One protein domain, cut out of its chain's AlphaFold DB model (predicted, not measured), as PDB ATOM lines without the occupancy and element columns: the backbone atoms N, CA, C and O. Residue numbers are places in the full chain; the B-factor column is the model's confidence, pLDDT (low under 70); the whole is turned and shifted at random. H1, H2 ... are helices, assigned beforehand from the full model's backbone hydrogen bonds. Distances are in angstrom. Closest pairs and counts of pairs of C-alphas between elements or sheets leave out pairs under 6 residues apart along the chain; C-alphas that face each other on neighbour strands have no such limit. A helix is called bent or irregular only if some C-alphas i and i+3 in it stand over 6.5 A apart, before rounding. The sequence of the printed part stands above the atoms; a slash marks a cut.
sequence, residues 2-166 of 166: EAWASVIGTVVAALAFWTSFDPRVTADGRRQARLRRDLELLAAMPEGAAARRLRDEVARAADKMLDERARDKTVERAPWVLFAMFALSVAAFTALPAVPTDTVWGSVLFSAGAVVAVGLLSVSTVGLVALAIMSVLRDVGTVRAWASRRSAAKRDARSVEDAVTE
ATOM      1  N   GLU A   2      42.626  26.646  25.880       55.94
ATOM      2  CA  GLU A   2      41.181  26.567  26.187       55.94
ATOM      3  C   GLU A   2      40.373  27.863  25.964       55.94
ATOM      4  O   GLU A   2      39.237  27.798  25.504       55.94
ATOM      5  N   ALA A   3      40.964  29.043  26.187       56.66
ATOM      6  CA  ALA A   3      40.282  30.329  25.974       56.66
ATOM      7  C   ALA A   3      39.924  30.605  24.499       56.66
ATOM      8  O   ALA A   3      38.950  31.289  24.209       56.66
ATOM      9  N   TRP A   4      40.682  30.044  23.552       54.28
ATOM     10  CA  TRP A   4      40.401  30.210  22.123       54.28
ATOM     11  C   TRP A   4      39.244  29.322  21.656       54.28
ATOM     12  O   TRP A   4      38.464  29.726  20.796       54.28
ATOM     13  N   ALA A   5      39.082  28.141  22.258       59.41
ATOM     14  CA  ALA A   5      37.991  27.226  21.934       59.41
ATOM     15  C   ALA A   5      36.622  27.780  22.365       59.41
ATOM     16  O   ALA A   5      35.643  27.629  21.633       59.41
ATOM     17  N   SER A   6      36.547  28.475  23.507       54.81
ATOM     18  CA  SER A   6      35.305  29.109  23.967       54.81
ATOM     19  C   SER A   6      34.916  30.315  23.105       54.81
ATOM     20  O   SER A   6      33.743  30.462  22.761       54.81
ATOM     21  N   VAL A   7      35.884  31.130  22.669       58.62
ATOM     22  CA  VAL A   7      35.649  32.240  21.725       58.62
ATOM     23  C   VAL A   7      35.082  31.717  20.408       58.62
ATOM     24  O   VAL A   7      34.044  32.194  19.951       58.62
ATOM     25  N   ILE A   8      35.707  30.688  19.832       65.38
ATOM     26  CA  ILE A   8      35.254  30.083  18.575       65.38
ATOM     27  C   ILE A   8      33.858  29.465  18.745       65.38
ATOM     28  O   ILE A   8      32.984  29.704  17.916       65.38
ATOM     29  N   GLY A   9      33.609  28.739  19.839       67.12
ATOM     30  CA  GLY A   9      32.298  28.146  20.122       67.12
ATOM     31  C   GLY A   9      31.181  29.185  20.242       67.12
ATOM     32  O   GLY A   9      30.091  28.988  19.706       67.12
ATOM     33  N   THR A  10      31.468  30.328  20.868       61.94
ATOM     34  CA  THR A  10      30.497  31.422  21.027       61.94
ATOM     35  C   THR A  10      30.192  32.093  19.685       61.94
ATOM     36  O   THR A  10      29.033  32.366  19.379       61.94
ATOM     37  N   VAL A  11      31.212  32.292  18.843       62.09
ATOM     38  CA  VAL A  11      31.054  32.838  17.485       62.09
ATOM     39  C   VAL A  11      30.245  31.891  16.593       62.09
ATOM     40  O   VAL A  11      29.348  32.340  15.883       62.09
ATOM     41  N   VAL A  12      30.502  30.581  16.662       67.56
ATOM     42  CA  VAL A  12      29.771  29.569  15.881       67.56
ATOM     43  C   VAL A  12      28.317  29.447  16.337       67.56
ATOM     44  O   VAL A  12      27.424  29.428  15.495       67.56
ATOM     45  N   ALA A  13      28.052  29.419  17.645       62.59
ATOM     46  CA  ALA A  13      26.684  29.381  18.169       62.59
ATOM     47  C   ALA A  13      25.890  30.633  17.767       62.59
ATOM     48  O   ALA A  13      24.721  30.544  17.392       62.59
ATOM     49  N   ALA A  14      26.547  31.790  17.774       59.53
ATOM     50  CA  ALA A  14      25.930  33.037  17.366       59.53
ATOM     51  C   ALA A  14      25.666  33.114  15.850       59.53
ATOM     52  O   ALA A  14      24.615  33.600  15.440       59.53
ATOM     53  N   LEU A  15      26.562  32.564  15.022       57.88
ATOM     54  CA  LEU A  15      26.346  32.392  13.578       57.88
ATOM     55  C   LEU A  15      25.258  31.352  13.262       57.88
ATOM     56  O   LEU A  15      24.496  31.521  12.316       57.88
ATOM     57  N   ALA A  16      25.131  30.288  14.054       58.97
ATOM     58  CA  ALA A  16      24.070  29.300  13.865       58.97
ATOM     59  C   ALA A  16      22.688  29.894  14.190       58.97
ATOM     60  O   ALA A  16      21.737  29.702  13.430       58.97
ATOM     61  N   PHE A  17      22.596  30.685  15.264       58.84
ATOM     62  CA  PHE A  17      21.395  31.450  15.617       58.84
ATOM     63  C   PHE A  17      21.063  32.540  14.575       58.84
ATOM     64  O   PHE A  17      19.906  32.915  14.412       58.84
ATOM     65  N   TRP A  18      22.073  33.010  13.833       53.06
ATOM     66  CA  TRP A  18      21.952  33.985  12.745       53.06
ATOM     67  C   TRP A  18      21.176  33.446  11.538       53.06
ATOM     68  O   TRP A  18      20.268  34.091  11.018       53.06
ATOM     69  N   THR A  19      21.546  32.256  11.061       56.03
ATOM     70  CA  THR A  19      21.014  31.709   9.799       56.03
ATOM     71  C   THR A  19      19.572  31.219   9.888       56.03
ATOM     72  O   THR A  19      18.892  31.103   8.871       56.03
ATOM     73  N   SER A  20      19.077  30.952  11.093       56.34
ATOM     74  CA  SER A  20      17.723  30.448  11.329       56.34
ATOM     75  C   SER A  20      16.653  31.548  11.361       56.34
ATOM     76  O   SER A  20      15.465  31.230  11.344       56.34
ATOM     77  N   PHE A  21      17.048  32.828  11.353       54.28
ATOM     78  CA  PHE A  21      16.152  33.973  11.548       54.28
ATOM     79  C   PHE A  21      15.875  34.830  10.303       54.28
ATOM     80  O   PHE A  21      15.436  35.970  10.459       54.28
ATOM     81  N   ASP A  22      16.021  34.304   9.077       47.56
ATOM     82  CA  ASP A  22      15.598  35.043   7.871       47.56
ATOM     83  C   ASP A  22      14.333  34.490   7.173       47.56
ATOM     84  O   ASP A  22      14.385  33.950   6.065       47.56
ATOM     85  N   PRO A  23      13.140  34.643   7.782       49.12
ATOM     86  CA  PRO A  23      11.869  34.413   7.104       49.12
ATOM     87  C   PRO A  23      11.460  35.576   6.171       49.12
ATOM     88  O   PRO A  23      10.437  35.472   5.487       49.12
ATOM     89  N   ARG A  24      12.208  36.692   6.116       52.44
ATOM     90  CA  ARG A  24      11.757  37.953   5.489       52.44
ATOM     91  C   ARG A  24      11.917  37.976   3.974       52.44
ATOM     92  O   ARG A  24      11.034  38.497   3.286       52.44
ATOM     93  N   VAL A  25      12.939  37.308   3.440       51.44
ATOM     94  CA  VAL A  25      13.183  37.212   1.986       51.44
ATOM     95  C   VAL A  25      11.983  36.600   1.233       51.44
ATOM     96  O   VAL A  25      11.714  36.951   0.085       51.44
ATOM     97  N   THR A  26      11.171  35.758   1.885       51.97
ATOM     98  CA  THR A  26      10.008  35.103   1.247       51.97
ATOM     99  C   THR A  26       8.691  35.893   1.329       51.97
ATOM    100  O   THR A  26       7.754  35.637   0.558       51.97
ATOM    101  N   ALA A  27       8.566  36.849   2.252       57.69
ATOM    102  CA  ALA A  27       7.355  37.659   2.410       57.69
ATOM    103  C   ALA A  27       7.360  38.882   1.480       57.69
ATOM    104  O   ALA A  27       6.339  39.183   0.852       57.69
ATOM    105  N   ASP A  28       8.517  39.525   1.326       65.12
ATOM    106  CA  ASP A  28       8.676  40.718   0.492       65.12
ATOM    107  C   ASP A  28       8.555  40.421  -1.003       65.12
ATOM    108  O   ASP A  28       7.895  41.170  -1.730       65.12
ATOM    109  N   GLY A  29       9.065  39.270  -1.456       66.75
ATOM    110  CA  GLY A  29       8.913  38.841  -2.850       66.75
ATOM    111  C   GLY A  29       7.445  38.694  -3.268       66.75
ATOM    112  O   GLY A  29       7.057  39.096  -4.365       66.75
ATOM    113  N   ARG A  30       6.581  38.211  -2.364       67.88
ATOM    114  CA  ARG A  30       5.138  38.066  -2.632       67.88
ATOM    115  C   ARG A  30       4.410  39.407  -2.702       67.88
ATOM    116  O   ARG A  30       3.439  39.519  -3.448       67.88
ATOM    117  N   ARG A  31       4.850  40.416  -1.944       72.00
ATOM    118  CA  ARG A  31       4.269  41.771  -1.976       72.00
ATOM    119  C   ARG A  31       4.712  42.539  -3.218       72.00
ATOM    120  O   ARG A  31       3.860  43.105  -3.898       72.00
ATOM    121  N   GLN A  32       5.995  42.465  -3.578       76.62
ATOM    122  CA  GLN A  32       6.498  43.036  -4.833       76.62
ATOM    123  C   GLN A  32       5.823  42.420  -6.064       76.62
ATOM    124  O   GLN A  32       5.472  43.149  -6.989       76.62
ATOM    125  N   ALA A  33       5.585  41.105  -6.066       75.50
ATOM    126  CA  ALA A  33       4.890  40.439  -7.166       75.50
ATOM    127  C   ALA A  33       3.444  40.939  -7.352       75.50
ATOM    128  O   ALA A  33       3.001  41.105  -8.486       75.50
ATOM    129  N   ARG A  34       2.716  41.220  -6.258       80.50
ATOM    130  CA  ARG A  34       1.360  41.800  -6.331       80.50
ATOM    131  C   ARG A  34       1.382  43.219  -6.885       80.50
ATOM    132  O   ARG A  34       0.658  43.503  -7.825       80.50
ATOM    133  N   LEU A  35       2.272  44.065  -6.370       81.94
ATOM    134  CA  LEU A  35       2.366  45.466  -6.785       81.94
ATOM    135  C   LEU A  35       2.764  45.602  -8.263       81.94
ATOM    136  O   LEU A  35       2.259  46.467  -8.972       81.94
ATOM    137  N   ARG A  36       3.616  44.695  -8.756       83.81
ATOM    138  CA  ARG A  36       3.956  44.605 -10.179       83.81
ATOM    139  C   ARG A  36       2.751  44.218 -11.035       83.81
ATOM    140  O   ARG A  36       2.515  44.856 -12.054       83.81
ATOM    141  N   ARG A  37       1.967  43.228 -10.597       82.88
ATOM    142  CA  ARG A  37       0.732  42.827 -11.283       82.88
ATOM    143  C   ARG A  37      -0.288  43.971 -11.321       82.88
ATOM    144  O   ARG A  37      -0.898  44.179 -12.361       82.88
ATOM    145  N   ASP A  38      -0.439  44.727 -10.235       81.94
ATOM    146  CA  ASP A  38      -1.383  45.853 -10.176       81.94
ATOM    147  C   ASP A  38      -0.957  47.006 -11.099       81.94
ATOM    148  O   ASP A  38      -1.801  47.607 -11.760       81.94
ATOM    149  N   LEU A  39       0.350  47.274 -11.222       82.81
ATOM    150  CA  LEU A  39       0.894  48.239 -12.188       82.81
ATOM    151  C   LEU A  39       0.691  47.797 -13.644       82.81
ATOM    152  O   LEU A  39       0.346  48.625 -14.486       82.81
ATOM    153  N   GLU A  40       0.877  46.508 -13.942       86.19
ATOM    154  CA  GLU A  40       0.594  45.934 -15.267       86.19
ATOM    155  C   GLU A  40      -0.897  46.067 -15.620       86.19
ATOM    156  O   GLU A  40      -1.243  46.444 -16.739       86.19
ATOM    157  N   LEU A  41      -1.786  45.844 -14.646       83.25
ATOM    158  CA  LEU A  41      -3.234  46.020 -14.794       83.25
ATOM    159  C   LEU A  41      -3.611  47.486 -15.037       83.25
ATOM    160  O   LEU A  41      -4.473  47.779 -15.863       83.25
ATOM    161  N   LEU A  42      -2.935  48.410 -14.353       82.75
ATOM    162  CA  LEU A  42      -3.140  49.847 -14.507       82.75
ATOM    163  C   LEU A  42      -2.703  50.353 -15.885       82.75
ATOM    164  O   LEU A  42      -3.369  51.212 -16.454       82.75
ATOM    165  N   ALA A  43      -1.615  49.801 -16.432       83.38
ATOM    166  CA  ALA A  43      -1.130  50.119 -17.774       83.38
ATOM    167  C   ALA A  43      -2.060  49.601 -18.886       83.38
ATOM    168  O   ALA A  43      -2.100  50.179 -19.969       83.38
ATOM    169  N   ALA A  44      -2.813  48.531 -18.618       83.88
ATOM    170  CA  ALA A  44      -3.781  47.959 -19.552       83.88
ATOM    171  C   ALA A  44      -5.187  48.584 -19.447       83.88
ATOM    172  O   ALA A  44      -6.031  48.326 -20.307       83.88
ATOM    173  N   MET A  45      -5.472  49.377 -18.405       81.88
ATOM    174  CA  MET A  45      -6.792  49.986 -18.221       81.88
ATOM    175  C   MET A  45      -6.981  51.242 -19.085       81.88
ATOM    176  O   MET A  45      -6.102  52.103 -19.119       81.88
ATOM    177  N   PRO A  46      -8.158  51.415 -19.714       81.12
ATOM    178  CA  PRO A  46      -8.512  52.669 -20.364       81.12
ATOM    179  C   PRO A  46      -8.673  53.791 -19.331       81.12
ATOM    180  O   PRO A  46      -9.102  53.567 -18.194       81.12
ATOM    181  N   GLU A  47      -8.347  55.021 -19.731       81.25
ATOM    182  CA  GLU A  47      -8.433  56.172 -18.838       81.25
ATOM    183  C   GLU A  47      -9.882  56.428 -18.399       81.25
ATOM    184  O   GLU A  47     -10.772  56.703 -19.201       81.25
ATOM    185  N   GLY A  48     -10.127  56.334 -17.091       87.12
ATOM    186  CA  GLY A  48     -11.454  56.499 -16.510       87.12
ATOM    187  C   GLY A  48     -11.425  56.595 -14.986       87.12
ATOM    188  O   GLY A  48     -10.370  56.515 -14.352       87.12
ATOM    189  N   ALA A  49     -12.601  56.757 -14.376       79.06
ATOM    190  CA  ALA A  49     -12.734  56.864 -12.920       79.06
ATOM    191  C   ALA A  49     -12.207  55.616 -12.180       79.06
ATOM    192  O   ALA A  49     -11.645  55.740 -11.092       79.06
ATOM    193  N   ALA A  50     -12.329  54.433 -12.791       77.25
ATOM    194  CA  ALA A  50     -11.787  53.182 -12.262       77.25
ATOM    195  C   ALA A  50     -10.248  53.168 -12.255       77.25
ATOM    196  O   ALA A  50      -9.647  52.838 -11.236       77.25
ATOM    197  N   ALA A  51      -9.613  53.622 -13.342       78.94
ATOM    198  CA  ALA A  51      -8.157  53.714 -13.433       78.94
ATOM    199  C   ALA A  51      -7.581  54.705 -12.407       78.94
ATOM    200  O   ALA A  51      -6.561  54.426 -11.784       78.94
ATOM    201  N   ARG A  52      -8.262  55.838 -12.165       81.88
ATOM    202  CA  ARG A  52      -7.852  56.806 -11.128       81.88
ATOM    203  C   ARG A  52      -7.927  56.213  -9.721       81.88
ATOM    204  O   ARG A  52      -6.969  56.351  -8.971       81.88
ATOM    205  N   ARG A  53      -9.009  55.496  -9.386       82.19
ATOM    206  CA  ARG A  53      -9.136  54.814  -8.084       82.19
ATOM    207  C   ARG A  53      -8.049  53.765  -7.875       82.19
ATOM    208  O   ARG A  53      -7.421  53.753  -6.822       82.19
ATOM    209  N   LEU A  54      -7.784  52.938  -8.888       80.75
ATOM    210  CA  LEU A  54      -6.719  51.940  -8.818       80.75
ATOM    211  C   LEU A  54      -5.342  52.607  -8.663       80.75
ATOM    212  O   LEU A  54      -4.493  52.114  -7.928       80.75
ATOM    213  N   ARG A  55      -5.128  53.767  -9.294       83.94
ATOM    214  CA  ARG A  55      -3.875  54.528  -9.183       83.94
ATOM    215  C   ARG A  55      -3.652  55.039  -7.767       83.94
ATOM    216  O   ARG A  55      -2.543  54.916  -7.255       83.94
ATOM    217  N   ASP A  56      -4.704  55.544  -7.131       87.81
ATOM    218  CA  ASP A  56      -4.656  55.991  -5.740       87.81
ATOM    219  C   ASP A  56      -4.408  54.820  -4.777       87.81
ATOM    220  O   ASP A  56      -3.660  54.961  -3.809       87.81
ATOM    221  N   GLU A  57      -4.997  53.649  -5.037       84.00
ATOM    222  CA  GLU A  57      -4.759  52.436  -4.245       84.00
ATOM    223  C   GLU A  57      -3.318  51.931  -4.383       84.00
ATOM    224  O   GLU A  57      -2.667  51.653  -3.371       84.00
ATOM    225  N   VAL A  58      -2.787  51.882  -5.608       84.25
ATOM    226  CA  VAL A  58      -1.395  51.494  -5.877       84.25
ATOM    227  C   VAL A  58      -0.418  52.493  -5.254       84.25
ATOM    228  O   VAL A  58       0.559  52.069  -4.638       84.25
ATOM    229  N   ALA A  59      -0.687  53.799  -5.344       83.25
ATOM    230  CA  ALA A  59       0.146  54.833  -4.728       83.25
ATOM    231  C   ALA A  59       0.194  54.685  -3.200       83.25
ATOM    232  O   ALA A  59       1.277  54.626  -2.622       83.25
ATOM    233  N   ARG A  60      -0.960  54.504  -2.541       85.06
ATOM    234  CA  ARG A  60      -1.010  54.257  -1.088       85.06
ATOM    235  C   ARG A  60      -0.304  52.962  -0.692       85.06
ATOM    236  O   ARG A  60       0.345  52.914   0.352       85.06
ATOM    237  N   ALA A  61      -0.440  51.901  -1.488       80.25
ATOM    238  CA  ALA A  61       0.244  50.636  -1.237       80.25
ATOM    239  C   ALA A  61       1.770  50.778  -1.381       80.25
ATOM    240  O   ALA A  61       2.511  50.226  -0.565       80.25
ATOM    241  N   ALA A  62       2.233  51.542  -2.372       80.44
ATOM    242  CA  ALA A  62       3.645  51.836  -2.589       80.44
ATOM    243  C   ALA A  62       4.236  52.694  -1.459       80.44
ATOM    244  O   ALA A  62       5.271  52.321  -0.905       80.44
ATOM    245  N   ASP A  63       3.552  53.770  -1.057       82.19
ATOM    246  CA  ASP A  63       3.969  54.621   0.067       82.19
ATOM    247  C   ASP A  63       4.060  53.818   1.361       82.19
ATOM    248  O   ASP A  63       5.066  53.867   2.066       82.19
ATOM    249  N   LYS A  64       3.059  52.972   1.631       80.44
ATOM    250  CA  LYS A  64       3.080  52.079   2.789       80.44
ATOM    251  C   LYS A  64       4.261  51.104   2.751       80.44
ATOM    252  O   LYS A  64       4.861  50.847   3.790       80.44
ATOM    253  N   MET A  65       4.617  50.566   1.582       76.75
ATOM    254  CA  MET A  65       5.793  49.698   1.448       76.75
ATOM    255  C   MET A  65       7.114  50.451   1.650       76.75
ATOM    256  O   MET A  65       8.060  49.870   2.181       76.75
ATOM    257  N   LEU A  66       7.199  51.721   1.245       76.19
ATOM    258  CA  LEU A  66       8.372  52.563   1.495       76.19
ATOM    259  C   LEU A  66       8.523  52.889   2.984       76.19
ATOM    260  O   LEU A  66       9.624  52.748   3.520       76.19
ATOM    261  N   ASP A  67       7.427  53.230   3.656       76.44
ATOM    262  CA  ASP A  67       7.398  53.483   5.101       76.44
ATOM    263  C   ASP A  67       7.742  52.222   5.908       76.44
ATOM    264  O   ASP A  67       8.545  52.264   6.846       76.44
ATOM    265  N   GLU A  68       7.192  51.068   5.511       71.56
ATOM    266  CA  GLU A  68       7.529  49.773   6.106       71.56
ATOM    267  C   GLU A  68       9.013  49.437   5.889       71.56
ATOM    268  O   GLU A  68       9.682  49.065   6.851       71.56
ATOM    269  N   ARG A  69       9.582  49.681   4.696       67.31
ATOM    270  CA  ARG A  69      11.029  49.516   4.438       67.31
ATOM    271  C   ARG A  69      11.908  50.466   5.245       67.31
ATOM    272  O   ARG A  69      12.999  50.075   5.661       67.31
ATOM    273  N   ALA A  70      11.493  51.715   5.439       64.56
ATOM    274  CA  ALA A  70      12.251  52.689   6.222       64.56
ATOM    275  C   ALA A  70      12.284  52.302   7.712       64.56
ATOM    276  O   ALA A  70      13.344  52.344   8.350       64.56
ATOM    277  N   ARG A  71      11.147  51.837   8.249       60.62
ATOM    278  CA  ARG A  71      11.082  51.248   9.594       60.62
ATOM    279  C   ARG A  71      11.892  49.963   9.691       60.62
ATOM    280  O   ARG A  71      12.664  49.822  10.640       60.62
ATOM    281  N   ASP A  72      11.778  49.072   8.712       61.44
ATOM    282  CA  ASP A  72      12.502  47.805   8.722       61.44
ATOM    283  C   ASP A  72      14.013  48.022   8.645       61.44
ATOM    284  O   ASP A  72      14.709  47.416   9.445       61.44
ATOM    285  N   LYS A  73      14.539  48.971   7.854       57.47
ATOM    286  CA  LYS A  73      15.983  49.297   7.851       57.47
ATOM    287  C   LYS A  73      16.521  49.703   9.223       57.47
ATOM    288  O   LYS A  73      17.648  49.357   9.574       57.47
ATOM    289  N   THR A  74      15.743  50.458   9.996       56.12
ATOM    290  CA  THR A  74      16.150  50.900  11.340       56.12
ATOM    291  C   THR A  74      16.111  49.733  12.329       56.12
ATOM    292  O   THR A  74      17.045  49.541  13.105       56.12
ATOM    293  N   VAL A  75      15.062  48.910  12.246       59.09
ATOM    294  CA  VAL A  75      14.891  47.692  13.055       59.09
ATOM    295  C   VAL A  75      15.892  46.600  12.671       59.09
ATOM    296  O   VAL A  75      16.230  45.775  13.504       59.09
ATOM    297  N   GLU A  76      16.372  46.589  11.434       58.53
ATOM    298  CA  GLU A  76      17.310  45.604  10.905       58.53
ATOM    299  C   GLU A  76      18.749  45.981  11.253       58.53
ATOM    300  O   GLU A  76      19.506  45.126  11.689       58.53
ATOM    301  N   ARG A  77      19.126  47.266  11.204       60.56
ATOM    302  CA  ARG A  77      20.475  47.709  11.611       60.56
ATOM    303  C   ARG A  77      20.724  47.616  13.118       60.56
ATOM    304  O   ARG A  77      21.839  47.297  13.518       60.56
ATOM    305  N   ALA A  78      19.719  47.882  13.951       66.56
ATOM    306  CA  ALA A  78      19.857  47.855  15.410       66.56
ATOM    307  C   ALA A  78      20.399  46.519  15.984       66.56
ATOM    308  O   ALA A  78      21.358  46.569  16.757       66.56
ATOM    309  N   PRO A  79      19.876  45.330  15.612       68.81
ATOM    310  CA  PRO A  79      20.407  44.050  16.079       68.81
ATOM    311  C   PRO A  79      21.816  43.773  15.547       68.81
ATOM    312  O   PRO A  79      22.637  43.266  16.304       68.81
ATOM    313  N   TRP A  80      22.139  44.165  14.307       65.94
ATOM    314  CA  TRP A  80      23.506  44.048  13.777       65.94
ATOM    315  C   TRP A  80      24.510  44.872  14.585       65.94
ATOM    316  O   TRP A  80      25.581  44.377  14.925       65.94
ATOM    317  N   VAL A  81      24.160  46.116  14.925       67.69
ATOM    318  CA  VAL A  81      25.021  46.997  15.728       67.69
ATOM    319  C   VAL A  81      25.191  46.442  17.143       67.69
ATOM    320  O   VAL A  81      26.319  46.333  17.617       67.69
ATOM    321  N   LEU A  82      24.102  46.029  17.800       66.94
ATOM    322  CA  LEU A  82      24.155  45.458  19.151       66.94
ATOM    323  C   LEU A  82      24.937  44.144  19.199       66.94
ATOM    324  O   LEU A  82      25.695  43.913  20.138       66.94
ATOM    325  N   PHE A  83      24.806  43.313  18.167       69.06
ATOM    326  CA  PHE A  83      25.559  42.076  18.049       69.06
ATOM    327  C   PHE A  83      27.049  42.320  17.788       69.06
ATOM    328  O   PHE A  83      27.892  41.708  18.440       69.06
ATOM    329  N   ALA A  84      27.396  43.244  16.888       68.06
ATOM    330  CA  ALA A  84      28.787  43.624  16.649       68.06
ATOM    331  C   ALA A  84      29.434  44.193  17.922       68.06
ATOM    332  O   ALA A  84      30.560  43.829  18.255       68.06
ATOM    333  N   MET A  85      28.701  45.018  18.678       67.12
ATOM    334  CA  MET A  85      29.146  45.500  19.987       67.12
ATOM    335  C   MET A  85      29.323  44.354  20.988       67.12
ATOM    336  O   MET A  85      30.334  44.328  21.686       67.12
ATOM    337  N   PHE A  86      28.401  43.389  21.042       73.44
ATOM    338  CA  PHE A  86      28.526  42.209  21.903       73.44
ATOM    339  C   PHE A  86      29.773  41.384  21.558       73.44
ATOM    340  O   PHE A  86      30.602  41.125  22.428       73.44
ATOM    341  N   ALA A  87      29.958  41.036  20.282       71.62
ATOM    342  CA  ALA A  87      31.111  40.272  19.814       71.62
ATOM    343  C   ALA A  87      32.437  40.993  20.118       71.62
ATOM    344  O   ALA A  87      33.381  40.372  20.604       71.62
ATOM    345  N   LEU A  88      32.489  42.311  19.904       70.56
ATOM    346  CA  LEU A  88      33.661  43.131  20.213       70.56
ATOM    347  C   LEU A  88      33.925  43.211  21.726       70.56
ATOM    348  O   LEU A  88      35.077  43.191  22.149       70.56
ATOM    349  N   SER A  89      32.871  43.218  22.547       67.25
ATOM    350  CA  SER A  89      32.975  43.178  24.014       67.25
ATOM    351  C   SER A  89      33.522  41.843  24.513       67.25
ATOM    352  O   SER A  89      34.394  41.822  25.376       67.25
ATOM    353  N   VAL A  90      33.050  40.728  23.950       72.31
ATOM    354  CA  VAL A  90      33.552  39.382  24.265       72.31
ATOM    355  C   VAL A  90      35.016  39.243  23.843       72.31
ATOM    356  O   VAL A  90      35.832  38.732  24.609       72.31
ATOM    357  N   ALA A  91      35.381  39.749  22.662       70.19
ATOM    358  CA  ALA A  91      36.770  39.777  22.207       70.19
ATOM    359  C   ALA A  91      37.661  40.618  23.143       70.19
ATOM    360  O   ALA A  91      38.729  40.167  23.548       70.19
ATOM    361  N   ALA A  92      37.201  41.802  23.563       67.94
ATOM    362  CA  ALA A  92      37.924  42.639  24.519       67.94
ATOM    363  C   ALA A  92      38.086  41.952  25.888       67.94
ATOM    364  O   ALA A  92      39.178  41.950  26.456       67.94
ATOM    365  N   PHE A  93      37.027  41.310  26.395       71.94
ATOM    366  CA  PHE A  93      37.049  40.580  27.666       71.94
ATOM    367  C   PHE A  93      37.986  39.368  27.642       71.94
ATOM    368  O   PHE A  93      38.659  39.073  28.625       71.94
ATOM    369  N   THR A  94      38.067  38.675  26.508       69.69
ATOM    370  CA  THR A  94      38.942  37.504  26.345       69.69
ATOM    371  C   THR A  94      40.399  37.876  26.076       69.69
ATOM    372  O   THR A  94      41.287  37.084  26.384       69.69
ATOM    373  N   ALA A  95      40.664  39.089  25.579       68.88
ATOM    374  CA  ALA A  95      42.011  39.634  25.406       68.88
ATOM    375  C   ALA A  95      42.593  40.269  26.686       68.88
ATOM    376  O   ALA A  95      43.812  40.351  26.824       68.88
ATOM    377  N   LEU A  96      41.752  40.685  27.638       71.44
ATOM    378  CA  LEU A  96      42.156  41.300  28.914       71.44
ATOM    379  C   LEU A  96      43.213  40.504  29.713       71.44
ATOM    380  O   LEU A  96      44.167  41.120  30.183       71.44
ATOM    381  N   PRO A  97      43.125  39.165  29.837       72.50
ATOM    382  CA  PRO A  97      44.141  38.359  30.523       72.50
ATOM    383  C   PRO A  97      45.523  38.352  29.851       72.50
ATOM    384  O   PRO A  97      46.487  37.919  30.473       72.50
ATOM    385  N   ALA A  98      45.633  38.795  28.593       75.75
ATOM    386  CA  ALA A  98      46.910  38.906  27.886       75.75
ATOM    387  C   ALA A  98      47.648  40.225  28.185       75.75
ATOM    388  O   ALA A  98      48.781  40.400  27.738       75.75
ATOM    389  N   VAL A  99      47.024  41.155  28.920       74.31
ATOM    390  CA  VAL A  99      47.660  42.411  29.328       74.31
ATOM    391  C   VAL A  99      48.639  42.120  30.473       74.31
ATOM    392  O   VAL A  99      48.210  41.638  31.523       74.31
ATOM    393  N   PRO A 100      49.943  42.404  30.309       74.19
ATOM    394  CA  PRO A 100      50.927  42.178  31.361       74.19
ATOM    395  C   PRO A 100      50.672  43.147  32.527       74.19
ATOM    396  O   PRO A 100      50.629  44.361  32.336       74.19
ATOM    397  N   THR A 101      50.436  42.614  33.730       79.50
ATOM    398  CA  THR A 101      50.074  43.374  34.951       79.50
ATOM    399  C   THR A 101      51.250  43.618  35.897       79.50
ATOM    400  O   THR A 101      51.086  44.218  36.957       79.50
ATOM    401  N   ASP A 102      52.439  43.171  35.507       81.56
ATOM    402  CA  ASP A 102      53.718  43.351  36.195       81.56
ATOM    403  C   ASP A 102      54.189  44.815  36.229       81.56
ATOM    404  O   ASP A 102      55.038  45.184  37.039       81.56
ATOM    405  N   THR A 103      53.598  45.676  35.398       81.12
ATOM    406  CA  THR A 103      53.830  47.124  35.412       81.12
ATOM    407  C   THR A 103      52.646  47.888  36.012       81.12
ATOM    408  O   THR A 103      51.486  47.503  35.864       81.12
ATOM    409  N   VAL A 104      52.923  49.038  36.644       77.19
ATOM    410  CA  VAL A 104      51.882  49.955  37.164       77.19
ATOM    411  C   VAL A 104      50.921  50.391  36.051       77.19
ATOM    412  O   VAL A 104      49.715  50.458  36.257       77.19
ATOM    413  N   TRP A 105      51.434  50.627  34.842       74.19
ATOM    414  CA  TRP A 105      50.600  50.936  33.679       74.19
ATOM    415  C   TRP A 105      49.746  49.744  33.233       74.19
ATOM    416  O   TRP A 105      48.590  49.928  32.858       74.19
ATOM    417  N   GLY A 106      50.277  48.525  33.332       73.00
ATOM    418  CA  GLY A 106      49.568  47.284  33.035       73.00
ATOM    419  C   GLY A 106      48.362  47.030  33.939       73.00
ATOM    420  O   GLY A 106      47.282  46.700  33.451       73.00
ATOM    421  N   SER A 107      48.496  47.252  35.249       72.31
ATOM    422  CA  SER A 107      47.384  47.091  36.201       72.31
ATOM    423  C   SER A 107      46.300  48.169  36.049       72.31
ATOM    424  O   SER A 107      45.104  47.872  36.160       72.31
ATOM    425  N   VAL A 108      46.684  49.405  35.713       74.69
ATOM    426  CA  VAL A 108      45.743  50.493  35.386       74.69
ATOM    427  C   VAL A 108      44.978  50.190  34.094       74.69
ATOM    428  O   VAL A 108      43.756  50.327  34.055       74.69
ATOM    429  N   LEU A 109      45.660  49.715  33.049       73.94
ATOM    430  CA  LEU A 109      45.021  49.326  31.787       73.94
ATOM    431  C   LEU A 109      44.099  48.114  31.954       73.94
ATOM    432  O   LEU A 109      43.002  48.104  31.399       73.94
ATOM    433  N   PHE A 110      44.505  47.123  32.747       78.19
ATOM    434  CA  PHE A 110      43.684  45.953  33.044       78.19
ATOM    435  C   PHE A 110      42.403  46.329  33.800       78.19
ATOM    436  O   PHE A 110      41.313  45.919  33.410       78.19
ATOM    437  N   SER A 111      42.503  47.149  34.850       78.06
ATOM    438  CA  SER A 111      41.335  47.572  35.640       78.06
ATOM    439  C   SER A 111      40.380  48.466  34.843       78.06
ATOM    440  O   SER A 111      39.175  48.211  34.833       78.06
ATOM    441  N   ALA A 112      40.896  49.453  34.108       77.12
ATOM    442  CA  ALA A 112      40.080  50.297  33.236       77.12
ATOM    443  C   ALA A 112      39.432  49.484  32.100       77.12
ATOM    444  O   ALA A 112      38.234  49.612  31.842       77.12
ATOM    445  N   GLY A 113      40.202  48.600  31.459       74.94
ATOM    446  CA  GLY A 113      39.716  47.714  30.405       74.94
ATOM    447  C   GLY A 113      38.640  46.751  30.902       74.94
ATOM    448  O   GLY A 113      37.632  46.575  30.223       74.94
ATOM    449  N   ALA A 114      38.799  46.179  32.100       76.50
ATOM    450  CA  ALA A 114      37.823  45.274  32.700       76.50
ATOM    451  C   ALA A 114      36.489  45.977  32.969       76.50
ATOM    452  O   ALA A 114      35.437  45.445  32.616       76.50
ATOM    453  N   VAL A 115      36.516  47.193  33.524       80.69
ATOM    454  CA  VAL A 115      35.299  47.985  33.774       80.69
ATOM    455  C   VAL A 115      34.574  48.303  32.464       80.69
ATOM    456  O   VAL A 115      33.360  48.121  32.370       80.69
ATOM    457  N   VAL A 116      35.309  48.721  31.430       76.12
ATOM    458  CA  VAL A 116      34.736  49.037  30.113       76.12
ATOM    459  C   VAL A 116      34.176  47.787  29.431       76.12
ATOM    460  O   VAL A 116      33.054  47.822  28.922       76.12
ATOM    461  N   ALA A 117      34.910  46.673  29.457       72.06
ATOM    462  CA  ALA A 117      34.480  45.412  28.865       72.06
ATOM    463  C   ALA A 117      33.221  44.872  29.555       72.06
ATOM    464  O   ALA A 117      32.255  44.544  28.873       72.06
ATOM    465  N   VAL A 118      33.182  44.850  30.892       76.25
ATOM    466  CA  VAL A 118      31.999  44.419  31.657       76.25
ATOM    467  C   VAL A 118      30.805  45.340  31.397       76.25
ATOM    468  O   VAL A 118      29.689  44.852  31.209       76.25
ATOM    469  N   GLY A 119      31.021  46.657  31.331       75.19
ATOM    470  CA  GLY A 119      29.972  47.630  31.023       75.19
ATOM    471  C   GLY A 119      29.361  47.412  29.637       75.19
ATOM    472  O   GLY A 119      28.143  47.281  29.508       75.19
ATOM    473  N   LEU A 120      30.198  47.294  28.605       73.69
ATOM    474  CA  LEU A 120      29.753  47.036  27.234       73.69
ATOM    475  C   LEU A 120      29.056  45.674  27.095       73.69
ATOM    476  O   LEU A 120      28.016  45.577  26.438       73.69
ATOM    477  N   LEU A 121      29.579  44.634  27.748       75.81
ATOM    478  CA  LEU A 121      29.005  43.288  27.725       75.81
ATOM    479  C   LEU A 121      27.638  43.263  28.424       75.81
ATOM    480  O   LEU A 121      26.695  42.661  27.913       75.81
ATOM    481  N   SER A 122      27.480  44.005  29.521       74.19
ATOM    482  CA  SER A 122      26.196  44.147  30.217       74.19
ATOM    483  C   SER A 122      25.159  44.884  29.365       74.19
ATOM    484  O   SER A 122      24.048  44.387  29.185       74.19
ATOM    485  N   VAL A 123      25.521  46.035  28.784       78.12
ATOM    486  CA  VAL A 123      24.614  46.834  27.936       78.12
ATOM    487  C   VAL A 123      24.180  46.051  26.697       78.12
ATOM    488  O   VAL A 123      22.997  46.028  26.357       78.12
ATOM    489  N   SER A 124      25.119  45.371  26.038       73.00
ATOM    490  CA  SER A 124      24.823  44.569  24.849       73.00
ATOM    491  C   SER A 124      23.987  43.329  25.175       73.00
ATOM    492  O   SER A 124      23.029  43.052  24.458       73.00
ATOM    493  N   THR A 125      24.252  42.641  26.292       73.62
ATOM    494  CA  THR A 125      23.434  41.496  26.734       73.62
ATOM    495  C   THR A 125      22.002  41.924  27.051       73.62
ATOM    496  O   THR A 125      21.057  41.321  26.546       73.62
ATOM    497  N   VAL A 126      21.817  42.998  27.829       76.75
ATOM    498  CA  VAL A 126      20.480  43.531  28.142       76.75
ATOM    499  C   VAL A 126      19.758  43.973  26.867       76.75
ATOM    500  O   VAL A 126      18.580  43.664  26.697       76.75
ATOM    501  N   GLY A 127      20.455  44.637  25.940       74.12
ATOM    502  CA  GLY A 127      19.898  45.048  24.650       74.12
ATOM    503  C   GLY A 127      19.453  43.869  23.776       74.12
ATOM    504  O   GLY A 127      18.361  43.906  23.207       74.12
ATOM    505  N   LEU A 128      20.253  42.801  23.708       72.94
ATOM    506  CA  LEU A 128      19.918  41.577  22.971       72.94
ATOM    507  C   LEU A 128      18.731  40.838  23.600       72.94
ATOM    508  O   LEU A 128      17.827  40.416  22.880       72.94
ATOM    509  N   VAL A 129      18.683  40.734  24.931       72.69
ATOM    510  CA  VAL A 129      17.547  40.133  25.650       72.69
ATOM    511  C   VAL A 129      16.272  40.951  25.431       72.69
ATOM    512  O   VAL A 129      15.227  40.382  25.127       72.69
ATOM    513  N   ALA A 130      16.345  42.280  25.512       70.81
ATOM    514  CA  ALA A 130      15.202  43.151  25.246       70.81
ATOM    515  C   ALA A 130      14.693  43.005  23.802       70.81
ATOM    516  O   ALA A 130      13.484  42.929  23.579       70.81
ATOM    517  N   LEU A 131      15.598  42.904  22.821       70.62
ATOM    518  CA  LEU A 131      15.240  42.629  21.428       70.62
ATOM    519  C   LEU A 131      14.566  41.264  21.257       70.62
ATOM    520  O   LEU A 131      13.554  41.184  20.563       70.62
ATOM    521  N   ALA A 132      15.086  40.219  21.903       67.50
ATOM    522  CA  ALA A 132      14.495  38.883  21.873       67.50
ATOM    523  C   ALA A 132      13.097  38.858  22.514       67.50
ATOM    524  O   ALA A 132      12.174  38.240  21.991       67.50
ATOM    525  N   ILE A 133      12.896  39.583  23.616       71.25
ATOM    526  CA  ILE A 133      11.571  39.725  24.234       71.25
ATOM    527  C   ILE A 133      10.625  40.479  23.292       71.25
ATOM    528  O   ILE A 133       9.487  40.058  23.095       71.25
ATOM    529  N   MET A 134      11.080  41.570  22.671       69.56
ATOM    530  CA  MET A 134      10.256  42.332  21.730       69.56
ATOM    531  C   MET A 134       9.897  41.539  20.469       69.56
ATOM    532  O   MET A 134       8.774  41.685  19.981       69.56
ATOM    533  N   SER A 135      10.792  40.699  19.942       66.19
ATOM    534  CA  SER A 135      10.480  39.841  18.791       66.19
ATOM    535  C   SER A 135       9.417  38.803  19.152       66.19
ATOM    536  O   SER A 135       8.418  38.692  18.442       66.19
ATOM    537  N   VAL A 136       9.548  38.156  20.312       63.53
ATOM    538  CA  VAL A 136       8.543  37.213  20.823       63.53
ATOM    539  C   VAL A 136       7.201  37.908  21.068       63.53
ATOM    540  O   VAL A 136       6.160  37.402  20.653       63.53
ATOM    541  N   LEU A 137       7.189  39.092  21.687       67.44
ATOM    542  CA  LEU A 137       5.959  39.863  21.904       67.44
ATOM    543  C   LEU A 137       5.294  40.273  20.583       67.44
ATOM    544  O   LEU A 137       4.064  40.238  20.477       67.44
ATOM    545  N   ARG A 138       6.085  40.632  19.564       66.19
ATOM    546  CA  ARG A 138       5.583  40.936  18.218       66.19
ATOM    547  C   ARG A 138       4.949  39.699  17.584       66.19
ATOM    548  O   ARG A 138       3.842  39.808  17.054       66.19
ATOM    549  N   ASP A 139       5.576  38.534  17.707       63.19
ATOM    550  CA  ASP A 139       5.033  37.277  17.189       63.19
ATOM    551  C   ASP A 139       3.730  36.891  17.898       63.19
ATOM    552  O   ASP A 139       2.721  36.646  17.232       63.19
ATOM    553  N   VAL A 140       3.666  36.973  19.231       64.12
ATOM    554  CA  VAL A 140       2.420  36.735  19.985       64.12
ATOM    555  C   VAL A 140       1.321  37.718  19.568       64.12
ATOM    556  O   VAL A 140       0.168  37.320  19.376       64.12
ATOM    557  N   GLY A 141       1.660  38.994  19.365       62.78
ATOM    558  CA  GLY A 141       0.734  40.007  18.861       62.78
ATOM    559  C   GLY A 141       0.182  39.670  17.472       62.78
ATOM    560  O   GLY A 141      -1.025  39.779  17.245       62.78
ATOM    561  N   THR A 142       1.033  39.195  16.555       63.22
ATOM    562  CA  THR A 142       0.601  38.774  15.211       63.22
ATOM    563  C   THR A 142      -0.273  37.520  15.237       63.22
ATOM    564  O   THR A 142      -1.296  37.487  14.550       63.22
ATOM    565  N   VAL A 143       0.046  36.534  16.081       60.53
ATOM    566  CA  VAL A 143      -0.773  35.325  16.272       60.53
ATOM    567  C   VAL A 143      -2.142  35.685  16.849       60.53
ATOM    568  O   VAL A 143      -3.169  35.215  16.358       60.53
ATOM    569  N   ARG A 144      -2.188  36.582  17.840       65.12
ATOM    570  CA  ARG A 144      -3.444  37.047  18.446       65.12
ATOM    571  C   ARG A 144      -4.300  37.841  17.456       65.12
ATOM    572  O   ARG A 144      -5.513  37.642  17.410       65.12
ATOM    573  N   ALA A 145      -3.679  38.688  16.635       64.94
ATOM    574  CA  ALA A 145      -4.362  39.431  15.575       64.94
ATOM    575  C   ALA A 145      -4.884  38.519  14.452       64.94
ATOM    576  O   ALA A 145      -5.936  38.780  13.870       64.94
ATOM    577  N   TRP A 146      -4.177  37.432  14.144       72.62
ATOM    578  CA  TRP A 146      -4.660  36.424  13.204       72.62
ATOM    579  C   TRP A 146      -5.844  35.636  13.779       72.62
ATOM    580  O   TRP A 146      -6.857  35.454  13.099       72.62
ATOM    581  N   ALA A 147      -5.763  35.235  15.051       69.12
ATOM    582  CA  ALA A 147      -6.830  34.512  15.735       69.12
ATOM    583  C   ALA A 147      -8.129  35.332  15.825       69.12
ATOM    584  O   ALA A 147      -9.205  34.787  15.580       69.12
ATOM    585  N   SER A 148      -8.041  36.639  16.104       70.31
ATOM    586  CA  SER A 148      -9.214  37.524  16.167       70.31
ATOM    587  C   SER A 148      -9.886  37.730  14.805       70.31
ATOM    588  O   SER A 148     -11.111  37.754  14.716       70.31
ATOM    589  N   ARG A 149      -9.112  37.809  13.716       71.44
ATOM    590  CA  ARG A 149      -9.669  37.881  12.353       71.44
ATOM    591  C   ARG A 149     -10.356  36.584  11.947       71.44
ATOM    592  O   ARG A 149     -11.402  36.617  11.307       71.44
ATOM    593  N   ARG A 150      -9.793  35.435  12.331       72.88
ATOM    594  CA  ARG A 150     -10.374  34.125  12.012       72.88
ATOM    595  C   ARG A 150     -11.672  33.867  12.776       72.88
ATOM    596  O   ARG A 150     -12.574  33.233  12.233       72.88
ATOM    597  N   SER A 151     -11.780  34.345  14.015       69.62
ATOM    598  CA  SER A 151     -13.020  34.249  14.788       69.62
ATOM    599  C   SER A 151     -14.097  35.215  14.288       69.62
ATOM    600  O   SER A 151     -15.256  34.814  14.249       69.62
ATOM    601  N   ALA A 152     -13.729  36.419  13.838       66.88
ATOM    602  CA  ALA A 152     -14.653  37.340  13.170       66.88
ATOM    603  C   ALA A 152     -15.204  36.744  11.861       66.88
ATOM    604  O   ALA A 152     -16.412  36.613  11.714       66.88
ATOM    605  N   ALA A 153     -14.329  36.237  10.985       67.19
ATOM    606  CA  ALA A 153     -14.742  35.625   9.717       67.19
ATOM    607  C   ALA A 153     -15.676  34.412   9.897       67.19
ATOM    608  O   ALA A 153     -16.562  34.181   9.080       67.19
ATOM    609  N   LYS A 154     -15.509  33.633  10.977       71.38
ATOM    610  CA  LYS A 154     -16.424  32.526  11.304       71.38
ATOM    611  C   LYS A 154     -17.795  32.991  11.805       71.38
ATOM    612  O   LYS A 154     -18.753  32.245  11.637       71.38
ATOM    613  N   ARG A 155     -17.890  34.156  12.456       70.19
ATOM    614  CA  ARG A 155     -19.182  34.714  12.893       70.19
ATOM    615  C   ARG A 155     -19.963  35.259  11.709       70.19
ATOM    616  O   ARG A 155     -21.131  34.918  11.583       70.19
ATOM    617  N   ASP A 156     -19.294  35.992  10.824       70.50
ATOM    618  CA  ASP A 156     -19.921  36.527   9.612       70.50
ATOM    619  C   ASP A 156     -20.390  35.398   8.681       70.50
ATOM    620  O   ASP A 156     -21.481  35.456   8.126       70.50
ATOM    621  N   ALA A 157     -19.611  34.316   8.558       68.19
ATOM    622  CA  ALA A 157     -20.028  33.146   7.785       68.19
ATOM    623  C   ALA A 157     -21.298  32.481   8.348       68.19
ATOM    624  O   ALA A 157     -22.177  32.122   7.573       68.19
ATOM    625  N   ARG A 158     -21.425  32.363   9.681       69.75
ATOM    626  CA  ARG A 158     -22.639  31.816  10.313       69.75
ATOM    627  C   ARG A 158     -23.848  32.728  10.155       69.75
ATOM    628  O   ARG A 158     -24.919  32.223   9.875       69.75
ATOM    629  N   SER A 159     -23.683  34.049  10.271       69.56
ATOM    630  CA  SER A 159     -24.818  34.963  10.085       69.56
ATOM    631  C   SER A 159     -25.355  34.943   8.655       69.56
ATOM    632  O   SER A 159     -26.537  35.180   8.446       69.56
ATOM    633  N   VAL A 160     -24.495  34.680   7.664       70.38
ATOM    634  CA  VAL A 160     -24.926  34.491   6.272       70.38
ATOM    635  C   VAL A 160     -25.656  33.158   6.104       70.38
ATOM    636  O   VAL A 160     -26.649  33.112   5.391       70.38
ATOM    637  N   GLU A 161     -25.191  32.093   6.755       69.75
ATOM    638  CA  GLU A 161     -25.844  30.778   6.722       69.75
ATOM    639  C   GLU A 161     -27.246  30.837   7.349       69.75
ATOM    640  O   GLU A 161     -28.207  30.414   6.711       69.75
ATOM    641  N   ASP A 162     -27.373  31.473   8.520       70.62
ATOM    642  CA  ASP A 162     -28.651  31.668   9.214       70.62
ATOM    643  C   ASP A 162     -29.635  32.507   8.369       70.62
ATOM    644  O   ASP A 162     -30.815  32.172   8.280       70.62
ATOM    645  N   ALA A 163     -29.143  33.542   7.676       67.94
ATOM    646  CA  ALA A 163     -29.949  34.410   6.809       67.94
ATOM    647  C   ALA A 163     -30.379  33.765   5.476       67.94
ATOM    648  O   ALA A 163     -31.236  34.312   4.788       67.94
ATOM    649  N   VAL A 164     -29.763  32.651   5.071       71.81
ATOM    650  CA  VAL A 164     -30.131  31.899   3.854       71.81
ATOM    651  C   VAL A 164     -31.130  30.776   4.168       71.81
ATOM    652  O   VAL A 164     -31.772  30.254   3.258       71.81
ATOM    653  N   THR A 165     -31.265  30.393   5.440       72.00
ATOM    654  CA  THR A 165     -32.183  29.338   5.899       72.00
ATOM    655  C   THR A 165     -33.548  29.827   6.400       72.00
ATOM    656  O   THR A 165     -34.418  28.983   6.618       72.00
ATOM    657  N   GLU A 166     -33.744  31.140   6.569       57.12
ATOM    658  CA  GLU A 166     -35.062  31.785   6.762       57.12
ATOM    659  C   GLU A 166     -35.731  32.133   5.423       57.12
ATOM    660  O   GLU A 166     -36.966  31.942   5.328       57.12
TER     661      GLU A 166
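This is residues 2 to 166 of the 166 residues of an uncharacterized protein of Sanguibacter sp. HDW7 (UniProt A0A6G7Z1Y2). A long helix, H3, runs through the model as its spine: H1 and H2 come one after the other along it, running back the opposite way, and the still longer H4 folds back from its far end as the second leg of a long, narrow V. H4 packs on H3 near their shared turn and then parts from it, and residues 133 to 166 stick out as a free arm. The printed part has 165 residues with four named helices, H1, H2, H3 and H4 in that order, and no named strand; its class is all helix. It is extended, with a radius of gyration of the C-alphas of 26.6 A and spans of 91 by 43 by 24 A.

Find C-alpha 2 at (41.181, 26.567, 26.187), where H1 begins; it covers residues 2 to 19 and is 26.5 A long. After a tight link of 5 residues, H2 covers residues 25 to 44, 29.4 A. A tight link of 4 residues leads to H3, residues 49 to 98, which starts with C-alpha 49 at (-12.734, 56.864, -12.920) and is 74.5 A long. H3 is irregular, but only just: C-alphas 94 and 97 are 6.7 A apart. After a tight link of 5 residues, H4, residues 104 to 165, runs 92.0 A to C-alpha 165 at (-32.183, 29.338, 5.899).

Start at H3, the hub, which touches the three other helices, and the packing is mostly aligned. Residues 3 to 11 of H1 touch residues 87 to 94 of H3; the closest C-alphas, of Ala 3 and Thr 94, are 7.3 A apart, and the lines stand at a shallow tilt of 7 degrees, opposite ways. H2 and H3 form a helical hairpin at a shallow tilt of 22 degrees, and their closest C-alphas, of Leu 42 and Ala 51, are 6.4 A apart. H3 and H4 form another helical hairpin, at a shallow tilt of 31 degrees; look at Phe 86 and Ser 124, their closest C-alphas at 5.3 A. Here residues 79 to 96 of H3 touch residues 110 to 131 of H4. H1 and H2 are apart, and both are apart from H4. In H1 and H4 every O i to N i+4 pair is within hydrogen-bond range; in H2 14 of 16 are, and in H3 42 of 46.

The two C-alphas farthest apart are those of Thr 103 and Glu 166, 94.6 A. Residues 15 to 27 stand free, of which 15 to 19 belong to H1 and 25 to 27 to H2. The printed part has no cut, and its three links are tight. The mean pLDDT of the printed part is 70.6; 73 residues are under 70, among them residues 2 to 30, 69 to 85 and 134 to 145.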